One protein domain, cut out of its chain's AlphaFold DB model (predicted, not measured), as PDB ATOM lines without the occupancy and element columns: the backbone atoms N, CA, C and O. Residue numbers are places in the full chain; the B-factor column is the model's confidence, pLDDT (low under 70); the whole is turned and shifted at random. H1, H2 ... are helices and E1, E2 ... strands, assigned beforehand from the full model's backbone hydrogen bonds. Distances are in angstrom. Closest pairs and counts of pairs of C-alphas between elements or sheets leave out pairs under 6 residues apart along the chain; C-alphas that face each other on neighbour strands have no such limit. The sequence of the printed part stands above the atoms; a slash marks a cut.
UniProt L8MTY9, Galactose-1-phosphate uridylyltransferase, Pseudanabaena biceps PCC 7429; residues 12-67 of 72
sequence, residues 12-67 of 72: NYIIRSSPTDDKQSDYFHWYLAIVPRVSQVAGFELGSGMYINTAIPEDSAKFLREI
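Overview. This is residues 12 to 67 of the 72 residues of the protein "Galactose-1-phosphate uridylyltransferase" of Pseudanabaena biceps PCC 7429 (UniProt L8MTY9). A two-stranded hairpin, E1 and E2, makes the stem of a rough, open T; residues 20 to 26 of its wide loop stick out at one end, and beyond its other end the short helices H1 and H2 lie at the two ends of the crossbar. It is loosely formed, with no packed core: the two helices stand well away from each other, and H2 sticks out with residues 55 to 67. The printed part has 56 residues, with two named strands and two named helices in the order E1, E2, H1, H2; the sheet has the order E1 - E2 and is antiparallel. The class is mixed, helices and strands, with 26 residues, under half of those printed, in named elements. The whole is only just extended, close to loose, with a radius of gyration of the C-alphas of 15.4 A, and its outline is flat, spanning 38 by 34 by 17 A.

Arrangement. Strand E1, residues 12 to 16, and strand E2, residues 31 to 36, form a hairpin of antiparallel neighbours, with 165 degrees between their directions. C-alphas 13 and 34 face each other at 4.5 A. N 14 and O 33 are within hydrogen-bond range at 2.9 A, and so are N 35 and O 12 at 2.8 A. Helix H1, residues 43 to 48, is apart from E1. Helix H2, residues 57 to 65, is apart from E1, E2 and H1. In H1 and H2 every O i to N i+4 pair is within hydrogen-bond range.

Along the chain. E1 begins at C-alpha 12, at (169.469, 170.092, 221.356), and runs 13.0 A to C-alpha 16. E2 runs 16.2 A from Tyr 31 to Pro 36, whose C-alpha is at (174.276, 166.359, 223.480). H1, from Gly 43 to Ser 48, measures 8.5 A from first to last C-alpha. H2, from Pro 57 to Arg 65, measures 12.2 A and ends with C-alpha 65 at (172.425, 153.160, 233.082).

Size, cuts and confidence. The two C-alphas farthest apart, those of Asp 21 and Glu 66, are 41.3 A from each other. The printed part, residues 12 to 67, has no cut. The link from E1 to E2, 14 residues, is long; those from E2 to H1, 6 residues, and from H1 to H2, 8 residues, are short. Residues 20 to 26 stand free, as do residues 45 to 50, of which 45 to 48 belong to H1, and residues 55 to 67, of which 57 to 65 belong to H2. The mean pLDDT of the printed part is 80.1, and residues 22 to 25 and 39 to 42 are under 70.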
ATOM      1  N   ASN A  12     170.708 169.826 222.073       86.94
ATOM      2  CA  ASN A  12     169.469 170.092 221.356       86.94
ATOM      3  C   ASN A  12     168.464 169.001 221.726       86.94
ATOM      4  O   ASN A  12     168.853 167.856 221.962       86.94
ATOM      5  N   TYR A  13     167.180 169.336 221.760       88.81
ATOM      6  CA  TYR A  13     166.118 168.343 221.849       88.81
ATOM      7  C   TYR A  13     165.145 168.538 220.692       88.81
ATOM      8  O   TYR A  13     164.919 169.661 220.241       88.81
ATOM      9  N   ILE A  14     164.606 167.437 220.184       90.88
ATOM     10  CA  ILE A  14     163.711 167.427 219.030       90.88
ATOM     11  C   ILE A  14     162.535 166.524 219.370       90.88
ATOM     12  O   ILE A  14     162.716 165.338 219.648       90.88
ATOM     13  N   ILE A  15     161.332 167.087 219.327       90.75
ATOM     14  CA  ILE A  15     160.092 166.321 219.418       90.75
ATOM     15  C   ILE A  15     159.693 165.944 217.996       90.75
ATOM     16  O   ILE A  15     159.505 166.812 217.143       90.75
ATOM     17  N   ARG A  16     159.577 164.644 217.734       88.31
ATOM     18  CA  ARG A  16     159.032 164.119 216.482       88.31
ATOM     19  C   ARG A  16     157.628 163.604 216.767       88.31
ATOM     20  O   ARG A  16     157.466 162.555 217.386       88.31
ATOM     21  N   SER A  17     156.627 164.367 216.339       86.69
ATOM     22  CA  SER A  17     155.209 164.000 216.397       86.69
ATOM     23  C   SER A  17     154.679 163.648 215.008       86.69
ATOM     24  O   SER A  17     155.332 163.930 214.002       86.69
ATOM     25  N   SER A  18     153.494 163.035 214.967       82.12
ATOM     26  CA  SER A  18     152.842 162.691 213.705       82.12
ATOM     27  C   SER A  18     152.544 163.965 212.895       82.12
ATOM     28  O   SER A  18     152.238 165.002 213.504       82.12
ATOM     29  N   PRO A  19     152.671 163.929 211.555       79.38
ATOM     30  CA  PRO A  19     152.254 165.033 210.698       79.38
ATOM     31  C   PRO A  19     150.785 165.395 210.940       79.38
ATOM     32  O   PRO A  19     149.948 164.521 211.141       79.38
ATOM     33  N   THR A  20     150.449 166.684 210.891       72.19
ATOM     34  CA  THR A  20     149.086 167.164 211.186       72.19
ATOM     35  C   THR A  20     148.034 166.709 210.172       72.19
ATOM     36  O   THR A  20     146.854 166.666 210.509       72.19
ATOM     37  N   ASP A  21     148.458 166.355 208.956       72.75
ATOM     38  CA  ASP A  21     147.569 165.963 207.855       72.75
ATOM     39  C   ASP A  21     147.350 164.445 207.749       72.75
ATOM     40  O   ASP A  21     146.505 164.004 206.968       72.75
ATOM     41  N   ASP A  22     148.067 163.638 208.538       66.69
ATOM     42  CA  ASP A  22     148.025 162.179 208.434       66.69
ATOM     43  C   ASP A  22     147.166 161.581 209.560       66.69
ATOM     44  O   ASP A  22     147.584 161.448 210.710       66.69
ATOM     45  N   LYS A  23     145.904 161.264 209.242       63.06
ATOM     46  CA  LYS A  23     144.911 160.771 210.219       63.06
ATOM     47  C   LYS A  23     145.086 159.292 210.589       63.06
ATOM     48  O   LYS A  23     144.418 158.831 211.512       63.06
ATOM     49  N   GLN A  24     145.949 158.557 209.886       64.56
ATOM     50  CA  GLN A  24     146.246 157.142 210.128       64.56
ATOM     51  C   GLN A  24     147.745 156.895 210.003       64.56
ATOM     52  O   GLN A  24     148.253 156.437 208.984       64.56
ATOM     53  N   SER A  25     148.465 157.202 211.076       68.31
ATOM     54  CA  SER A  25     149.889 156.911 211.187       68.31
ATOM     55  C   SER A  25     150.089 155.680 212.073       68.31
ATOM     56  O   SER A  25     150.744 155.740 213.109       68.31
ATOM     57  N   ASP A  26     149.491 154.550 211.680       76.06
ATOM     58  CA  ASP A  26     149.540 153.286 212.441       76.06
ATOM     59  C   ASP A  26     150.976 152.740 212.586       76.06
ATOM     60  O   ASP A  26     151.254 151.908 213.446       76.06
ATOM     61  N   TYR A  27     151.901 153.234 211.759       81.81
ATOM     62  CA  TYR A  27     153.329 152.913 211.778       81.81
ATOM     63  C   TYR A  27     154.188 153.957 212.514       81.81
ATOM     64  O   TYR A  27     155.399 153.766 212.644       81.81
ATOM     65  N   PHE A  28     153.609 155.072 212.973       84.56
ATOM     66  CA  PHE A  28     154.354 156.157 213.606       84.56
ATOM     67  C   PHE A  28     154.180 156.151 215.122       84.56
ATOM     68  O   PHE A  28     153.082 156.286 215.660       84.56
ATOM     69  N   HIS A  29     155.308 156.118 215.823       86.38
ATOM     70  CA  HIS A  29     155.365 156.354 217.257       86.38
ATOM     71  C   HIS A  29     156.148 157.634 217.509       86.38
ATOM     72  O   HIS A  29     157.278 157.788 217.043       86.38
ATOM     73  N   TRP A  30     155.533 158.569 218.233       90.69
ATOM     74  CA  TRP A  30     156.212 159.799 218.611       90.69
ATOM     75  C   TRP A  30     157.431 159.481 219.478       90.69
ATOM     76  O   TRP A  30     157.428 158.529 220.261       90.69
ATOM     77  N   TYR A  31     158.473 160.295 219.355       90.31
ATOM     78  CA  TYR A  31     159.644 160.182 220.214       90.31
ATOM     79  C   TYR A  31     160.290 161.544 220.458       90.31
ATOM     80  O   TYR A  31     160.142 162.494 219.684       90.31
ATOM     81  N   LEU A  32     161.025 161.618 221.565       89.31
ATOM     82  CA  LEU A  32     161.883 162.738 221.923       89.31
ATOM     83  C   LEU A  32     163.336 162.315 221.708       89.31
ATOM     84  O   LEU A  32     163.815 161.386 222.354       89.31
ATOM     85  N   ALA A  33     164.041 163.015 220.828       89.25
ATOM     86  CA  ALA A  33     165.476 162.850 220.657       89.25
ATOM     87  C   ALA A  33     166.217 163.948 221.426       89.25
ATOM     88  O   ALA A  33     165.942 165.132 221.232       89.25
ATOM     89  N   ILE A  34     167.168 163.561 222.275       86.06
ATOM     90  CA  ILE A  34     168.084 164.473 222.966       86.06
ATOM     91  C   ILE A  34     169.472 164.251 222.369       86.06
ATOM     92  O   ILE A  34     169.971 163.130 222.377       86.06
ATOM     93  N   VAL A  35     170.087 165.314 221.851       85.06
ATOM     94  CA  VAL A  35     171.390 165.270 221.175       85.06
ATOM     95  C   VAL A  35     172.372 166.181 221.920       85.06
ATOM     96  O   VAL A  35     172.366 167.400 221.708       85.06
ATOM     97  N   PRO A  36     173.199 165.625 222.823       81.06
ATOM     98  CA  PRO A  36     174.276 166.359 223.480       81.06
ATOM     99  C   PRO A  36     175.356 166.767 222.468       81.06
ATOM    100  O   PRO A  36     175.815 165.937 221.685       81.06
ATOM    101  N   ARG A  37     175.808 168.027 222.486       76.56
ATOM    102  CA  ARG A  37     176.929 168.482 221.645       76.56
ATOM    103  C   ARG A  37     178.256 168.093 222.291       76.56
ATOM    104  O   ARG A  37     178.853 168.882 223.016       76.56
ATOM    105  N   VAL A  38     178.681 166.856 222.049       72.75
ATOM    106  CA  VAL A  38     179.945 166.286 222.561       72.75
ATOM    107  C   VAL A  38     181.126 166.466 221.602       72.75
ATOM    108  O   VAL A  38     182.274 166.357 222.018       72.75
ATOM    109  N   SER A  39     180.854 166.779 220.335       68.44
ATOM    110  CA  SER A  39     181.840 167.062 219.290       68.44
ATOM    111  C   SER A  39     181.365 168.222 218.407       68.44
ATOM    112  O   SER A  39     180.172 168.537 218.359       68.44
ATOM    113  N   GLN A  40     182.299 168.895 217.729       66.56
ATOM    114  CA  GLN A  40     181.949 169.877 216.703       66.56
ATOM    115  C   GLN A  40     181.517 169.152 215.428       66.56
ATOM    116  O   GLN A  40     182.192 168.227 214.984       66.56
ATOM    117  N   VAL A  41     180.402 169.593 214.849       66.00
ATOM    118  CA  VAL A  41     179.935 169.140 213.533       66.00
ATOM    119  C   VAL A  41     180.953 169.615 212.492       66.00
ATOM    120  O   VAL A  41     181.206 170.819 212.407       66.00
ATOM    121  N   ALA A  42     181.564 168.703 211.736       69.75
ATOM    122  CA  ALA A  42     182.530 169.052 210.702       69.75
ATOM    123  C   ALA A  42     181.838 169.261 209.341       69.75
ATOM    124  O   ALA A  42     180.618 169.153 209.185       69.75
ATOM    125  N   GLY A  43     182.631 169.613 208.322       75.25
ATOM    126  CA  GLY A  43     182.118 169.892 206.976       75.25
ATOM    127  C   GLY A  43     181.430 168.695 206.315       75.25
ATOM    128  O   GLY A  43     180.576 168.886 205.452       75.25
ATOM    129  N   PHE A  44     181.753 167.468 206.735       77.75
ATOM    130  CA  PHE A  44     181.122 166.258 206.215       77.75
ATOM    131  C   PHE A  44     179.677 166.119 206.695       77.75
ATOM    132  O   PHE A  44     178.780 165.901 205.883       77.75
ATOM    133  N   GLU A  45     179.429 166.273 207.994       79.38
ATOM    134  CA  GLU A  45     178.091 166.133 208.563       79.38
ATOM    135  C   GLU A  45     177.165 167.254 208.079       79.38
ATOM    136  O   GLU A  45     176.004 167.003 207.755       79.38
ATOM    137  N   LEU A  46     177.692 168.477 207.937       72.38
ATOM    138  CA  LEU A  46     176.949 169.597 207.347       72.38
ATOM    139  C   LEU A  46     176.661 169.388 205.855       72.38
ATOM    140  O   LEU A  46     175.576 169.727 205.393       72.38
ATOM    141  N   GLY A  47     177.620 168.843 205.101       76.75
ATOM    142  CA  GLY A  47     177.490 168.643 203.657       76.75
ATOM    143  C   GLY A  47     176.631 167.439 203.262       76.75
ATOM    144  O   GLY A  47     175.995 167.469 202.212       76.75
ATOM    145  N   SER A  48     176.601 166.387 204.085       80.62
ATOM    146  CA  SER A  48     175.892 165.130 203.790       80.62
ATOM    147  C   SER A  48     174.579 164.955 204.553       80.62
ATOM    148  O   SER A  48     173.747 164.144 204.153       80.62
ATOM    149  N   GLY A  49     174.395 165.660 205.673       74.06
ATOM    150  CA  GLY A  49     173.291 165.413 206.604       74.06
ATOM    151  C   GLY A  49     173.416 164.098 207.388       74.06
ATOM    152  O   GLY A  49     172.494 163.744 208.125       74.06
ATOM    153  N   MET A  50     174.530 163.371 207.248       73.19
ATOM    154  CA  MET A  50     174.823 162.161 208.015       73.19
ATOM    155  C   MET A  50     175.612 162.498 209.278       73.19
ATOM    156  O   MET A  50     176.506 163.336 209.258       73.19
ATOM    157  N   TYR A  51     175.321 161.792 210.369       77.25
ATOM    158  CA  TYR A  51     176.062 161.914 211.622       77.25
ATOM    159  C   TYR A  51     176.976 160.708 211.813       77.25
ATOM    160  O   TYR A  51     176.538 159.566 211.665       77.25
ATOM    161  N   ILE A  52     178.230 160.959 212.187       77.00
ATOM    162  CA  ILE A  52     179.153 159.912 212.624       77.00
ATOM    163  C   ILE A  52     179.028 159.788 214.141       77.00
ATOM    164  O   ILE A  52     179.350 160.717 214.879       77.00
ATOM    165  N   ASN A  53     178.563 158.631 214.612       77.00
ATOM    166  CA  ASN A  53     178.605 158.302 216.030       77.00
ATOM    167  C   ASN A  53     179.881 157.506 216.323       77.00
ATOM    168  O   ASN A  53     180.057 156.400 215.815       77.00
ATOM    169  N   THR A  54     180.776 158.079 217.125       75.50
ATOM    170  CA  THR A  54     182.047 157.449 217.508       75.50
ATOM    171  C   THR A  54     181.899 156.447 218.654       75.50
ATOM    172  O   THR A  54     182.827 155.685 218.907       75.50
ATOM    173  N   ALA A  55     180.747 156.428 219.332       82.38
ATOM    174  CA  ALA A  55     180.422 155.470 220.380       82.38
ATOM    175  C   ALA A  55     179.342 154.498 219.896       82.38
ATOM    176  O   ALA A  55     178.330 154.902 219.322       82.38
ATOM    177  N   ILE A  56     179.522 153.208 220.167       87.81
ATOM    178  CA  ILE A  56     178.484 152.224 219.862       87.81
ATOM    179  C   ILE A  56     177.290 152.393 220.824       87.81
ATOM    180  O   ILE A  56     177.463 152.824 221.977       87.81
ATOM    181  N   PRO A  57     176.056 152.118 220.367       84.81
ATOM    182  CA  PRO A  57     174.860 152.333 221.174       84.81
ATOM    183  C   PRO A  57     174.832 151.460 222.436       84.81
ATOM    184  O   PRO A  57     174.334 151.908 223.468       84.81
ATOM    185  N   GLU A  58     175.408 150.259 222.397       88.31
ATOM    186  CA  GLU A  58     175.469 149.321 223.521       88.31
ATOM    187  C   GLU A  58     176.268 149.900 224.696       88.31
ATOM    188  O   GLU A  58     175.793 149.907 225.839       88.31
ATOM    189  N   ASP A  59     177.447 150.449 224.402       86.19
ATOM    190  CA  ASP A  59     178.314 151.087 225.394       86.19
ATOM    191  C   ASP A  59     177.682 152.367 225.928       86.19
ATOM    192  O   ASP A  59     177.694 152.614 227.134       86.19
ATOM    193  N   SER A  60     177.054 153.149 225.049       84.62
ATOM    194  CA  SER A  60     176.358 154.381 225.430       84.62
ATOM    195  C   SER A  60     175.187 154.084 226.376       84.62
ATOM    196  O   SER A  60     175.017 154.747 227.401       84.62
ATOM    197  N   ALA A  61     174.406 153.040 226.089       86.06
ATOM    198  CA  ALA A  61     173.298 152.602 226.930       86.06
ATOM    199  C   ALA A  61     173.774 152.037 228.274       86.06
ATOM    200  O   ALA A  61     173.117 152.239 229.296       86.06
ATOM    201  N   LYS A  62     174.892 151.304 228.303       87.25
ATOM    202  CA  LYS A  62     175.518 150.858 229.557       87.25
ATOM    203  C   LYS A  62     175.990 152.058 230.382       87.25
ATOM    204  O   LYS A  62     175.615 152.182 231.544       87.25
ATOM    205  N   PHE A  63     176.715 152.977 229.752       84.44
ATOM    206  CA  PHE A  63     177.246 154.180 230.382       84.44
ATOM    207  C   PHE A  63     176.157 155.048 231.017       84.44
ATOM    208  O   PHE A  63     176.353 155.536 232.127       84.44
ATOM    209  N   LEU A  64     175.013 155.219 230.342       82.69
ATOM    210  CA  LEU A  64     173.878 155.990 230.855       82.69
ATOM    211  C   LEU A  64     173.120 155.285 231.992       82.69
ATOM    212  O   LEU A  64     172.573 155.967 232.855       82.69
ATOM    213  N   ARG A  65     173.086 153.944 232.017       85.50
ATOM    214  CA  ARG A  65     172.425 153.160 233.082       85.50
ATOM    215  C   ARG A  65     173.199 153.153 234.395       85.50
ATOM    216  O   ARG A  65     172.589 153.102 235.452       85.50
ATOM    217  N   GLU A  66     174.523 153.206 234.333       86.69
ATOM    218  CA  GLU A  66     175.410 153.187 235.506       86.69
ATOM    219  C   GLU A  66     175.549 154.568 236.184       86.69
ATOM    220  O   GLU A  66     176.462 154.795 236.984       86.69
ATOM    221  N   ILE A  67     174.688 155.529 235.834       79.75
ATOM    222  CA  ILE A  67     174.698 156.877 236.405       79.75
ATOM    223  C   ILE A  67     173.775 156.912 237.621       79.75
ATOM    224  O   ILE A  67     172.569 156.717 237.487       79.75
TER     225      ILE A  67